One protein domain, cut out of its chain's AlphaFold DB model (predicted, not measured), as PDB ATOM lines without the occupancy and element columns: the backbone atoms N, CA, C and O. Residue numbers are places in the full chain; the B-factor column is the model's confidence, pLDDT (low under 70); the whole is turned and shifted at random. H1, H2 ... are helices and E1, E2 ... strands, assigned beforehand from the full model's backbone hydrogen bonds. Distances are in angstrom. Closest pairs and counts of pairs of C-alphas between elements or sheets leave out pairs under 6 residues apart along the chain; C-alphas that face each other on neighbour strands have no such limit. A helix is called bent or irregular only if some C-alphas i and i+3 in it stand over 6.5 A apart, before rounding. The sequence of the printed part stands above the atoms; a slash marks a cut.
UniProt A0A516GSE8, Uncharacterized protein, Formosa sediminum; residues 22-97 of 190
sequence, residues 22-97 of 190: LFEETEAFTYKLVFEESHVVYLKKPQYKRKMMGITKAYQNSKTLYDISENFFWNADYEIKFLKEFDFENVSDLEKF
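This is residues 22 to 97 of the 190 residues of an uncharacterized protein of Formosa sediminum (UniProt A0A516GSE8). What shape does the model show at first sight? A long, thin two-stranded hairpin, E1 and E2, makes the longest axis, and helix H1, joined to the start of E1 by a tight link of 4 residues, points away from the hairpin's open end to give an L-shaped outline, with residues 22 to 31 of H1 sticking out. The short helix H2 sits past E2 at that same open end, and the long unnamed stretch after it folds back beside the hairpin to bring the small helix H3 near E1. How is it made up? The printed part has 76 residues with three named helices and two named strands, in the order H1, E1, E2, H2, H3; the sheet's order is E1 - E2, antiparallel, and the class is mixed, helices and strands. The whole is loose, with a radius of gyration of the C-alphas of 16.1 A, and flat, spanning 46 by 38 by 17 A.

Where does the first element lie? H1 holds residues 22 to 37, from C-alpha 22 at (-4.738, 33.060, 18.402), and is 20.6 A long. It is neither bent nor irregular, but only just: C-alphas 34 and 37 are 6.3 A apart. Where are the strands? E1, residues 42 to 51, is 29.3 A long and begins with C-alpha 42 at (-2.140, 19.454, -7.870). E2, residues 56 to 67, is 29.8 A long and bends by 59 degrees at residue 60. What follows them? H2 is residues 69 to 73, and H3 is residues 94 to 97, ending with C-alpha 97 at (2.336, 34.709, -22.742).

How are the two strands joined? E1 and E2 form a hairpin and are antiparallel, with 158 degrees between their directions. N 43 and O 66 are 2.8 A apart and N 58 and O 49 are 2.8 A apart, both pairs within hydrogen-bond range. Where do the helices come near E1? The closest C-alphas of E1 and H3 are those of Lys 49 and Leu 94, 7.2 A apart. The closest of E1 and H2 are those of Tyr 42 and Ser 69, 6.3 A apart. Which parts stay apart? H1 is apart from E2, H2 and H3; E2 and H3 are apart, and so are H2 and H3. What do the helix backbones show? Every O i to N i+4 pair is within hydrogen-bond range in H2, and 11 of 12 are in H1; H3 is too short for such a pair.

How far does it reach? The two C-alphas farthest apart are those of Met 53 and Asn 75, 48.2 A. Without residues 22 to 31, which stand free, the body spans 47 by 25 by 18 A. Is there a cut or a long link? The printed part has no cut, and the link from H2 to H3 is long, with 20 residues, 74 to 93; the other links are tight. Where is confidence low? The mean pLDDT of the printed part is 81.9, and residues 88 to 97 are under 70.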
ATOM      1  N   LEU A  22      -4.312  34.309  19.026       75.75
ATOM      2  CA  LEU A  22      -4.738  33.060  18.402       75.75
ATOM      3  C   LEU A  22      -4.891  33.190  16.879       75.75
ATOM      4  O   LEU A  22      -4.549  32.255  16.155       75.75
ATOM      5  N   PHE A  23      -5.389  34.330  16.385       78.12
ATOM      6  CA  PHE A  23      -5.483  34.608  14.950       78.12
ATOM      7  C   PHE A  23      -4.093  34.633  14.320       78.12
ATOM      8  O   PHE A  23      -3.858  33.914  13.355       78.12
ATOM      9  N   GLU A  24      -3.174  35.413  14.891       78.56
ATOM     10  CA  GLU A  24      -1.812  35.568  14.366       78.56
ATOM     11  C   GLU A  24      -1.052  34.236  14.368       78.56
ATOM     12  O   GLU A  24      -0.439  33.866  13.367       78.56
ATOM     13  N   GLU A  25      -1.144  33.471  15.460       81.50
ATOM     14  CA  GLU A  25      -0.525  32.146  15.558       81.50
ATOM     15  C   GLU A  25      -1.122  31.159  14.546       81.50
ATOM     16  O   GLU A  25      -0.384  30.416  13.896       81.50
ATOM     17  N   THR A  26      -2.445  31.169  14.363       81.12
ATOM     18  CA  THR A  26      -3.121  30.271  13.415       81.12
ATOM     19  C   THR A  26      -2.835  30.651  11.968       81.12
ATOM     20  O   THR A  26      -2.634  29.768  11.134       81.12
ATOM     21  N   GLU A  27      -2.806  31.946  11.653       79.31
ATOM     22  CA  GLU A  27      -2.437  32.466  10.337       79.31
ATOM     23  C   GLU A  27      -0.996  32.077  10.003       79.31
ATOM     24  O   GLU A  27      -0.759  31.469   8.958       79.31
ATOM     25  N   ALA A  28      -0.053  32.330  10.915       83.38
ATOM     26  CA  ALA A  28       1.352  31.977  10.738       83.38
ATOM     27  C   ALA A  28       1.552  30.463  10.571       83.38
ATOM     28  O   ALA A  28       2.266  30.026   9.666       83.38
ATOM     29  N   PHE A  29       0.893  29.653  11.406       85.62
ATOM     30  CA  PHE A  29       0.945  28.195  11.306       85.62
ATOM     31  C   PHE A  29       0.379  27.699   9.973       85.62
ATOM     32  O   PHE A  29       1.018  26.906   9.288       85.62
ATOM     33  N   THR A  30      -0.798  28.193   9.580       82.56
ATOM     34  CA  THR A  30      -1.466  27.786   8.338       82.56
ATOM     35  C   THR A  30      -0.644  28.194   7.122       82.56
ATOM     36  O   THR A  30      -0.479  27.397   6.200       82.56
ATOM     37  N   TYR A  31      -0.085  29.407   7.126       81.94
ATOM     38  CA  TYR A  31       0.808  29.872   6.072       81.94
ATOM     39  C   TYR A  31       2.019  28.947   5.942       81.94
ATOM     40  O   TYR A  31       2.290  28.443   4.856       81.94
ATOM     41  N   LYS A  32       2.703  28.648   7.051       86.94
ATOM     42  CA  LYS A  32       3.860  27.745   7.055       86.94
ATOM     43  C   LYS A  32       3.498  26.350   6.537       86.94
ATOM     44  O   LYS A  32       4.153  25.842   5.627       86.94
ATOM     45  N   LEU A  33       2.420  25.767   7.061       86.56
ATOM     46  CA  LEU A  33       1.957  24.436   6.681       86.56
ATOM     47  C   LEU A  33       1.644  24.361   5.182       86.56
ATOM     48  O   LEU A  33       2.101  23.447   4.499       86.56
ATOM     49  N   VAL A  34       0.877  25.320   4.658       83.88
ATOM     50  CA  VAL A  34       0.413  25.306   3.263       83.88
ATOM     51  C   VAL A  34       1.528  25.685   2.293       83.88
ATOM     52  O   VAL A  34       1.671  25.047   1.250       83.88
ATOM     53  N   PHE A  35       2.306  26.725   2.601       83.75
ATOM     54  CA  PHE A  35       3.267  27.278   1.652       83.75
ATOM     55  C   PHE A  35       4.634  26.606   1.686       83.75
ATOM     56  O   PHE A  35       5.310  26.566   0.654       83.75
ATOM     57  N   GLU A  36       5.046  26.090   2.844       87.06
ATOM     58  CA  GLU A  36       6.425  25.655   3.067       87.06
ATOM     59  C   GLU A  36       6.581  24.169   3.380       87.06
ATOM     60  O   GLU A  36       7.655  23.638   3.111       87.06
ATOM     61  N   GLU A  37       5.563  23.517   3.946       90.25
ATOM     62  CA  GLU A  37       5.669  22.132   4.439       90.25
ATOM     63  C   GLU A  37       4.843  21.130   3.619       90.25
ATOM     64  O   GLU A  37       5.227  19.970   3.486       90.25
ATOM     65  N   SER A  38       3.717  21.555   3.042       91.00
ATOM     66  CA  SER A  38       2.836  20.671   2.274       91.00
ATOM     67  C   SER A  38       3.352  20.447   0.856       91.00
ATOM     68  O   SER A  38       3.590  21.395   0.105       91.00
ATOM     69  N   HIS A  39       3.460  19.177   0.461       92.88
ATOM     70  CA  HIS A  39       3.779  18.806  -0.915       92.88
ATOM     71  C   HIS A  39       2.613  19.183  -1.830       92.88
ATOM     72  O   HIS A  39       1.459  18.819  -1.586       92.88
ATOM     73  N   VAL A  40       2.905  19.890  -2.914       92.12
ATOM     74  CA  VAL A  40       1.904  20.191  -3.933       92.12
ATOM     75  C   VAL A  40       1.676  18.925  -4.751       92.12
ATOM     76  O   VAL A  40       2.602  18.428  -5.369       92.12
ATOM     77  N   VAL A  41       0.450  18.404  -4.772       94.19
ATOM     78  CA  VAL A  41       0.065  17.272  -5.643       94.19
ATOM     79  C   VAL A  41      -0.618  17.770  -6.916       94.19
ATOM     80  O   VAL A  41      -0.439  17.227  -8.004       94.19
ATOM     81  N   TYR A  42      -1.390  18.846  -6.785       92.62
ATOM     82  CA  TYR A  42      -2.140  19.454  -7.870       92.62
ATOM     83  C   TYR A  42      -2.218  20.963  -7.667       92.62
ATOM     84  O   TYR A  42      -2.591  21.434  -6.592       92.62
ATOM     85  N   LEU A  43      -1.911  21.728  -8.713       89.25
ATOM     86  CA  LEU A  43      -2.004  23.181  -8.714       89.25
ATOM     87  C   LEU A  43      -2.680  23.674  -9.987       89.25
ATOM     88  O   LEU A  43      -2.165  23.535 -11.099       89.25
ATOM     89  N   LYS A  44      -3.818  24.346  -9.815       88.62
ATOM     90  CA  LYS A  44      -4.568  24.970 -10.903       88.62
ATOM     91  C   LYS A  44      -4.844  26.425 -10.582       88.62
ATOM     92  O   LYS A  44      -5.360  26.742  -9.516       88.62
ATOM     93  N   LYS A  45      -4.554  27.309 -11.535       83.69
ATOM     94  CA  LYS A  45      -4.748  28.750 -11.375       83.69
ATOM     95  C   LYS A  45      -5.815  29.294 -12.334       83.69
ATOM     96  O   LYS A  45      -5.687  29.082 -13.546       83.69
ATOM     97  N   PRO A  46      -6.824  30.040 -11.845       84.00
ATOM     98  CA  PRO A  46      -7.763  30.751 -12.703       84.00
ATOM     99  C   PRO A  46      -7.068  31.892 -13.457       84.00
ATOM    100  O   PRO A  46      -6.235  32.621 -12.916       84.00
ATOM    101  N   GLN A  47      -7.423  32.045 -14.726       83.06
ATOM    102  CA  GLN A  47      -6.877  33.028 -15.649       83.06
ATOM    103  C   GLN A  47      -7.937  34.079 -15.960       83.06
ATOM    104  O   GLN A  47      -9.088  33.756 -16.273       83.06
ATOM    105  N   TYR A  48      -7.545  35.349 -15.907       83.19
ATOM    106  CA  TYR A  48      -8.452  36.473 -16.090       83.19
ATOM    107  C   TYR A  48      -7.952  37.392 -17.194       83.19
ATOM    108  O   TYR A  48      -6.759  37.637 -17.331       83.19
ATOM    109  N   LYS A  49      -8.888  37.954 -17.955       81.19
ATOM    110  CA  LYS A  49      -8.616  39.016 -18.920       81.19
ATOM    111  C   LYS A  49      -9.162  40.332 -18.385       81.19
ATOM    112  O   LYS A  49     -10.318  40.394 -17.960       81.19
ATOM    113  N   ARG A  50      -8.347  41.384 -18.425       82.38
ATOM    114  CA  ARG A  50      -8.783  42.746 -18.109       82.38
ATOM    115  C   ARG A  50      -9.809  43.213 -19.152       82.38
ATOM    116  O   ARG A  50      -9.635  43.004 -20.351       82.38
ATOM    117  N   LYS A  51     -10.897  43.820 -18.695       81.69
ATOM    118  CA  LYS A  51     -11.954  44.446 -19.496       81.69
ATOM    119  C   LYS A  51     -12.116  45.900 -19.057       81.69
ATOM    120  O   LYS A  51     -11.629  46.287 -17.997       81.69
ATOM    121  N   MET A  52     -12.782  46.697 -19.896       77.88
ATOM    122  CA  MET A  52     -13.134  48.095 -19.612       77.88
ATOM    123  C   MET A  52     -11.931  48.907 -19.101       77.88
ATOM    124  O   MET A  52     -11.888  49.317 -17.946       77.88
ATOM    125  N   MET A  53     -10.906  49.036 -19.955       75.44
ATOM    126  CA  MET A  53      -9.647  49.740 -19.655       75.44
ATOM    127  C   MET A  53      -8.940  49.306 -18.352       75.44
ATOM    128  O   MET A  53      -8.194  50.078 -17.764       75.44
ATOM    129  N   GLY A  54      -9.134  48.065 -17.889       74.88
ATOM    130  CA  GLY A  54      -8.414  47.521 -16.729       74.88
ATOM    131  C   GLY A  54      -9.189  47.517 -15.413       74.88
ATOM    132  O   GLY A  54      -8.674  46.976 -14.439       74.88
ATOM    133  N   ILE A  55     -10.416  48.046 -15.387       79.19
ATOM    134  CA  ILE A  55     -11.224  48.147 -14.160       79.19
ATOM    135  C   ILE A  55     -11.784  46.784 -13.749       79.19
ATOM    136  O   ILE A  55     -11.829  46.452 -12.568       79.19
ATOM    137  N   THR A  56     -12.214  45.974 -14.718       83.06
ATOM    138  CA  THR A  56     -12.863  44.690 -14.434       83.06
ATOM    139  C   THR A  56     -12.043  43.523 -14.963       83.06
ATOM    140  O   THR A  56     -11.379  43.612 -15.996       83.06
ATOM    141  N   LYS A  57     -12.076  42.397 -14.248       82.12
ATOM    142  CA  LYS A  57     -11.449  41.139 -14.664       82.12
ATOM    143  C   LYS A  57     -12.545  40.157 -15.054       82.12
ATOM    144  O   LYS A  57     -13.452  39.895 -14.275       82.12
ATOM    145  N   ALA A  58     -12.457  39.601 -16.256       83.69
ATOM    146  CA  ALA A  58     -13.335  38.531 -16.703       83.69
ATOM    147  C   ALA A  58     -12.575  37.207 -16.696       83.69
ATOM    148  O   ALA A  58     -11.555  37.081 -17.381       83.69
ATOM    149  N   TYR A  59     -13.094  36.226 -15.961       86.12
ATOM    150  CA  TYR A  59     -12.588  34.856 -15.992       86.12
ATOM    151  C   TYR A  59     -12.567  34.329 -17.433       86.12
ATOM    152  O   TYR A  59     -13.495  34.581 -18.202       86.12
ATOM    153  N   GLN A  60     -11.488  33.647 -17.806       86.12
ATOM    154  CA  GLN A  60     -11.322  33.040 -19.126       86.12
ATOM    155  C   GLN A  60     -11.371  31.521 -19.017       86.12
ATOM    156  O   GLN A  60     -12.242  30.869 -19.583       86.12
ATOM    157  N   ASN A  61     -10.423  30.965 -18.278       83.44
ATOM    158  CA  ASN A  61     -10.274  29.540 -18.046       83.44
ATOM    159  C   ASN A  61      -9.424  29.325 -16.788       83.44
ATOM    160  O   ASN A  61      -9.042  30.275 -16.109       83.44
ATOM    161  N   SER A  62      -9.131  28.071 -16.473       85.62
ATOM    162  CA  SER A  62      -8.207  27.710 -15.403       85.62
ATOM    163  C   SER A  62      -7.094  26.858 -15.989       85.62
ATOM    164  O   SER A  62      -7.376  25.878 -16.678       85.62
ATOM    165  N   LYS A  63      -5.844  27.239 -15.728       85.75
ATOM    166  CA  LYS A  63      -4.651  26.560 -16.233       85.75
ATOM    167  C   LYS A  63      -4.065  25.685 -15.131       85.75
ATOM    168  O   LYS A  63      -3.781  26.186 -14.045       85.75
ATOM    169  N   THR A  64      -3.880  24.401 -15.418       89.62
ATOM    170  CA  THR A  64      -3.097  23.503 -14.563       89.62
ATOM    171  C   THR A  64      -1.623  23.882 -14.691       89.62
ATOM    172  O   THR A  64      -1.110  23.993 -15.805       89.62
ATOM    173  N   LEU A  65      -0.976  24.167 -13.565       87.06
ATOM    174  CA  LEU A  65       0.436  24.553 -13.493       87.06
ATOM    175  C   LEU A  65       1.316  23.382 -13.075       87.06
ATOM    176  O   LEU A  65       2.474  23.320 -13.474       87.06
ATOM    177  N   TYR A  66       0.753  22.475 -12.285       90.50
ATOM    178  CA  TYR A  66       1.431  21.298 -11.779       90.50
ATOM    179  C   TYR A  66       0.392  20.224 -11.468       90.50
ATOM    180  O   TYR A  66      -0.661  20.536 -10.912       90.50
ATOM    181  N   ASP A  67       0.664  18.989 -11.868       93.12
ATOM    182  CA  ASP A  67      -0.205  17.841 -11.624       93.12
ATOM    183  C   ASP A  67       0.653  16.579 -11.565       93.12
ATOM    184  O   ASP A  67       1.222  16.166 -12.572       93.12
ATOM    185  N   ILE A  68       0.770  16.014 -10.368       93.75
ATOM    186  CA  ILE A  68       1.416  14.721 -10.106       93.75
ATOM    187  C   ILE A  68       0.435  13.751  -9.451       93.75
ATOM    188  O   ILE A  68       0.849  12.805  -8.785       93.75
ATOM    189  N   SER A  69      -0.868  14.010  -9.581       92.94
ATOM    190  CA  SER A  69      -1.899  13.222  -8.908       92.94
ATOM    191  C   SER A  69      -1.781  11.735  -9.233       92.94
ATOM    192  O   SER A  69      -1.856  10.915  -8.323       92.94
ATOM    193  N   GLU A  70      -1.501  11.386 -10.490       93.00
ATOM    194  CA  GLU A  70      -1.246  10.002 -10.889       93.00
ATOM    195  C   GLU A  70      -0.082   9.400 -10.093       93.00
ATOM    196  O   GLU A  70      -0.293   8.453  -9.340       93.00
ATOM    197  N   ASN A  71       1.124   9.968 -10.175       92.62
ATOM    198  CA  ASN A  71       2.287   9.452  -9.446       92.62
ATOM    199  C   ASN A  71       2.034   9.349  -7.935       92.62
ATOM    200  O   ASN A  71       2.386   8.344  -7.320       92.62
ATOM    201  N   PHE A  72       1.384  10.358  -7.353       91.94
ATOM    202  CA  PHE A  72       1.070  10.408  -5.929       91.94
ATOM    203  C   PHE A  72       0.119   9.279  -5.498       91.94
ATOM    204  O   PHE A  72       0.408   8.575  -4.534       91.94
ATOM    205  N   PHE A  73      -0.994   9.069  -6.209       91.62
ATOM    206  CA  PHE A  73      -1.973   8.031  -5.854       91.62
ATOM    207  C   PHE A  73      -1.521   6.616  -6.234       91.62
ATOM    208  O   PHE A  73      -1.930   5.656  -5.580       91.62
ATOM    209  N   TRP A  74      -0.663   6.476  -7.246       93.38
ATOM    210  CA  TRP A  74      -0.059   5.196  -7.633       93.38
ATOM    211  C   TRP A  74       1.206   4.853  -6.841       93.38
ATOM    212  O   TRP A  74       1.810   3.811  -7.088       93.38
ATOM    213  N   ASN A  75       1.590   5.701  -5.880       89.44
ATOM    214  CA  ASN A  75       2.780   5.533  -5.050       89.44
ATOM    215  C   ASN A  75       4.064   5.334  -5.883       89.44
ATOM    216  O   ASN A  75       4.942   4.552  -5.520       89.44
ATOM    217  N   ALA A  76       4.130   6.012  -7.030       91.06
ATOM    218  CA  ALA A  76       5.316   6.083  -7.870       91.06
ATOM    219  C   ALA A  76       6.244   7.196  -7.368       91.06
ATOM    220  O   ALA A  76       5.800   8.113  -6.679       91.06
ATOM    221  N   ASP A  77       7.518   7.156  -7.753       92.94
ATOM    222  CA  ASP A  77       8.450   8.233  -7.422       92.94
ATOM    223  C   ASP A  77       8.019   9.557  -8.079       92.94
ATOM    224  O   ASP A  77       7.570   9.593  -9.234       92.94
ATOM    225  N   TYR A  78       8.157  10.659  -7.339       92.81
ATOM    226  CA  TYR A  78       7.881  12.012  -7.820       92.81
ATOM    227  C   TYR A  78       8.794  13.053  -7.165       92.81
ATOM    228  O   TYR A  78       9.309  12.876  -6.062       92.81
ATOM    229  N   GLU A  79       8.983  14.167  -7.868       91.50
ATOM    230  CA  GLU A  79       9.698  15.337  -7.359       91.50
ATOM    231  C   GLU A  79       8.823  16.083  -6.343       91.50
ATOM    232  O   GLU A  79       7.687  16.447  -6.650       91.50
ATOM    233  N   ILE A  80       9.350  16.339  -5.145       93.00
ATOM    234  CA  ILE A  80       8.653  17.118  -4.117       93.00
ATOM    235  C   ILE A  80       8.794  18.608  -4.435       93.00
ATOM    236  O   ILE A  80       9.910  19.102  -4.577       93.00
ATOM    237  N   LYS A  81       7.660  19.318  -4.505       92.88
ATOM    238  CA  LYS A  81       7.599  20.783  -4.624       92.88
ATOM    239  C   LYS A  81       6.673  21.382  -3.582       92.88
ATOM    240  O   LYS A  81       5.599  20.838  -3.314       92.88
ATOM    241  N   PHE A  82       7.059  22.537  -3.060       91.81
ATOM    242  CA  PHE A  82       6.275  23.337  -2.125       91.81
ATOM    243  C   PHE A  82       5.592  24.505  -2.835       91.81
ATOM    244  O   PHE A  82       6.058  24.999  -3.863       91.81
ATOM    245  N   LEU A  83       4.483  24.994  -2.276       86.75
ATOM    246  CA  LEU A  83       3.692  26.045  -2.922       86.75
ATOM    247  C   LEU A  83       4.492  27.345  -3.118       86.75
ATOM    248  O   LEU A  83       4.308  28.018  -4.130       86.75
ATOM    249  N   LYS A  84       5.412  27.670  -2.196       87.38
ATOM    250  CA  LYS A  84       6.303  28.843  -2.287       87.38
ATOM    251  C   LYS A  84       7.229  28.850  -3.507       87.38
ATOM    252  O   LYS A  84       7.724  29.906  -3.881       87.38
ATOM    253  N   GLU A  85       7.480  27.692  -4.114       89.12
ATOM    254  CA  GLU A  85       8.341  27.572  -5.298       89.12
ATOM    255  C   GLU A  85       7.622  27.984  -6.588       89.12
ATOM    256  O   GLU A  85       8.256  28.198  -7.622       89.12
ATOM    257  N   PHE A  86       6.294  28.109  -6.544       85.44
ATOM    258  CA  PHE A  86       5.497  28.518  -7.688       85.44
ATOM    259  C   PHE A  86       5.347  30.041  -7.714       85.44
ATOM    260  O   PHE A  86       4.744  30.649  -6.834       85.44
ATOM    261  N   ASP A  87       5.840  30.666  -8.781       76.69
ATOM    262  CA  ASP A  87       5.623  32.087  -9.036       76.69
ATOM    263  C   ASP A  87       4.193  32.321  -9.542       76.69
ATOM    264  O   ASP A  87       3.861  32.116 -10.713       76.69
ATOM    265  N   PHE A  88       3.311  32.746  -8.640       67.75
ATOM    266  CA  PHE A  88       1.930  33.044  -8.993       67.75
ATOM    267  C   PHE A  88       1.805  34.349  -9.780       67.75
ATOM    268  O   PHE A  88       0.947  34.439 -10.659       67.75
ATOM    269  N   GLU A  89       2.614  35.364  -9.512       62.53
ATOM    270  CA  GLU A  89       2.414  36.712 -10.052       62.53
ATOM    271  C   GLU A  89       2.584  36.742 -11.573       62.53
ATOM    272  O   GLU A  89       1.740  37.302 -12.282       62.53
ATOM    273  N   ASN A  90       3.571  36.013 -12.096       56.81
ATOM    274  CA  ASN A  90       3.844  35.962 -13.532       56.81
ATOM    275  C   ASN A  90       2.886  35.068 -14.340       56.81
ATOM    276  O   ASN A  90       2.841  35.158 -15.567       56.81
ATOM    277  N   VAL A  91       2.068  34.243 -13.682       52.28
ATOM    278  CA  VAL A  91       1.148  33.306 -14.353       52.28
ATOM    279  C   VAL A  91      -0.235  33.917 -14.617       52.28
ATOM    280  O   VAL A  91      -0.993  33.385 -15.424       52.28
ATOM    281  N   SER A  92      -0.597  35.017 -13.947       50.78
ATOM    282  CA  SER A  92      -1.923  35.655 -14.077       50.78
ATOM    283  C   SER A  92      -2.086  36.567 -15.295       50.78
ATOM    284  O   SER A  92      -3.220  36.822 -15.704       50.78
ATOM    285  N   ASP A  93      -0.992  37.068 -15.867       51.88
ATOM    286  CA  ASP A  93      -1.046  38.010 -16.984       51.88
ATOM    287  C   ASP A  93      -0.888  37.265 -18.316       51.88
ATOM    288  O   ASP A  93       0.197  37.175 -18.897       51.88
ATOM    289  N   LEU A  94      -2.016  36.768 -18.838       47.62
ATOM    290  CA  LEU A  94      -2.128  36.198 -20.191       47.62
ATOM    291  C   LEU A  94      -1.504  37.116 -21.269       47.62
ATOM    292  O   LEU A  94      -1.052  36.636 -22.305       47.62
ATOM    293  N   GLU A  95      -1.430  38.430 -21.031       48.69
ATOM    294  CA  GLU A  95      -0.826  39.403 -21.950       48.69
ATOM    295  C   GLU A  95       0.671  39.160 -22.216       48.69
ATOM    296  O   GLU A  95       1.129  39.414 -23.331       48.69
ATOM    297  N   LYS A  96       1.434  38.618 -21.253       47.34
ATOM    298  CA  LYS A  96       2.862  38.310 -21.467       47.34
ATOM    299  C   LYS A  96       3.067  37.020 -22.268       47.34
ATOM    300  O   LYS A  96       3.982  36.955 -23.086       47.34
ATOM    301  N   PHE A  97       2.196  36.022 -22.096       41.25
ATOM    302  CA  PHE A  97       2.336  34.709 -22.742       41.25
ATOM    303  C   PHE A  97       1.799  34.645 -24.182       41.25
ATOM    304  O   PHE A  97       2.232  33.783 -24.943       41.25
TER     305      PHE A  97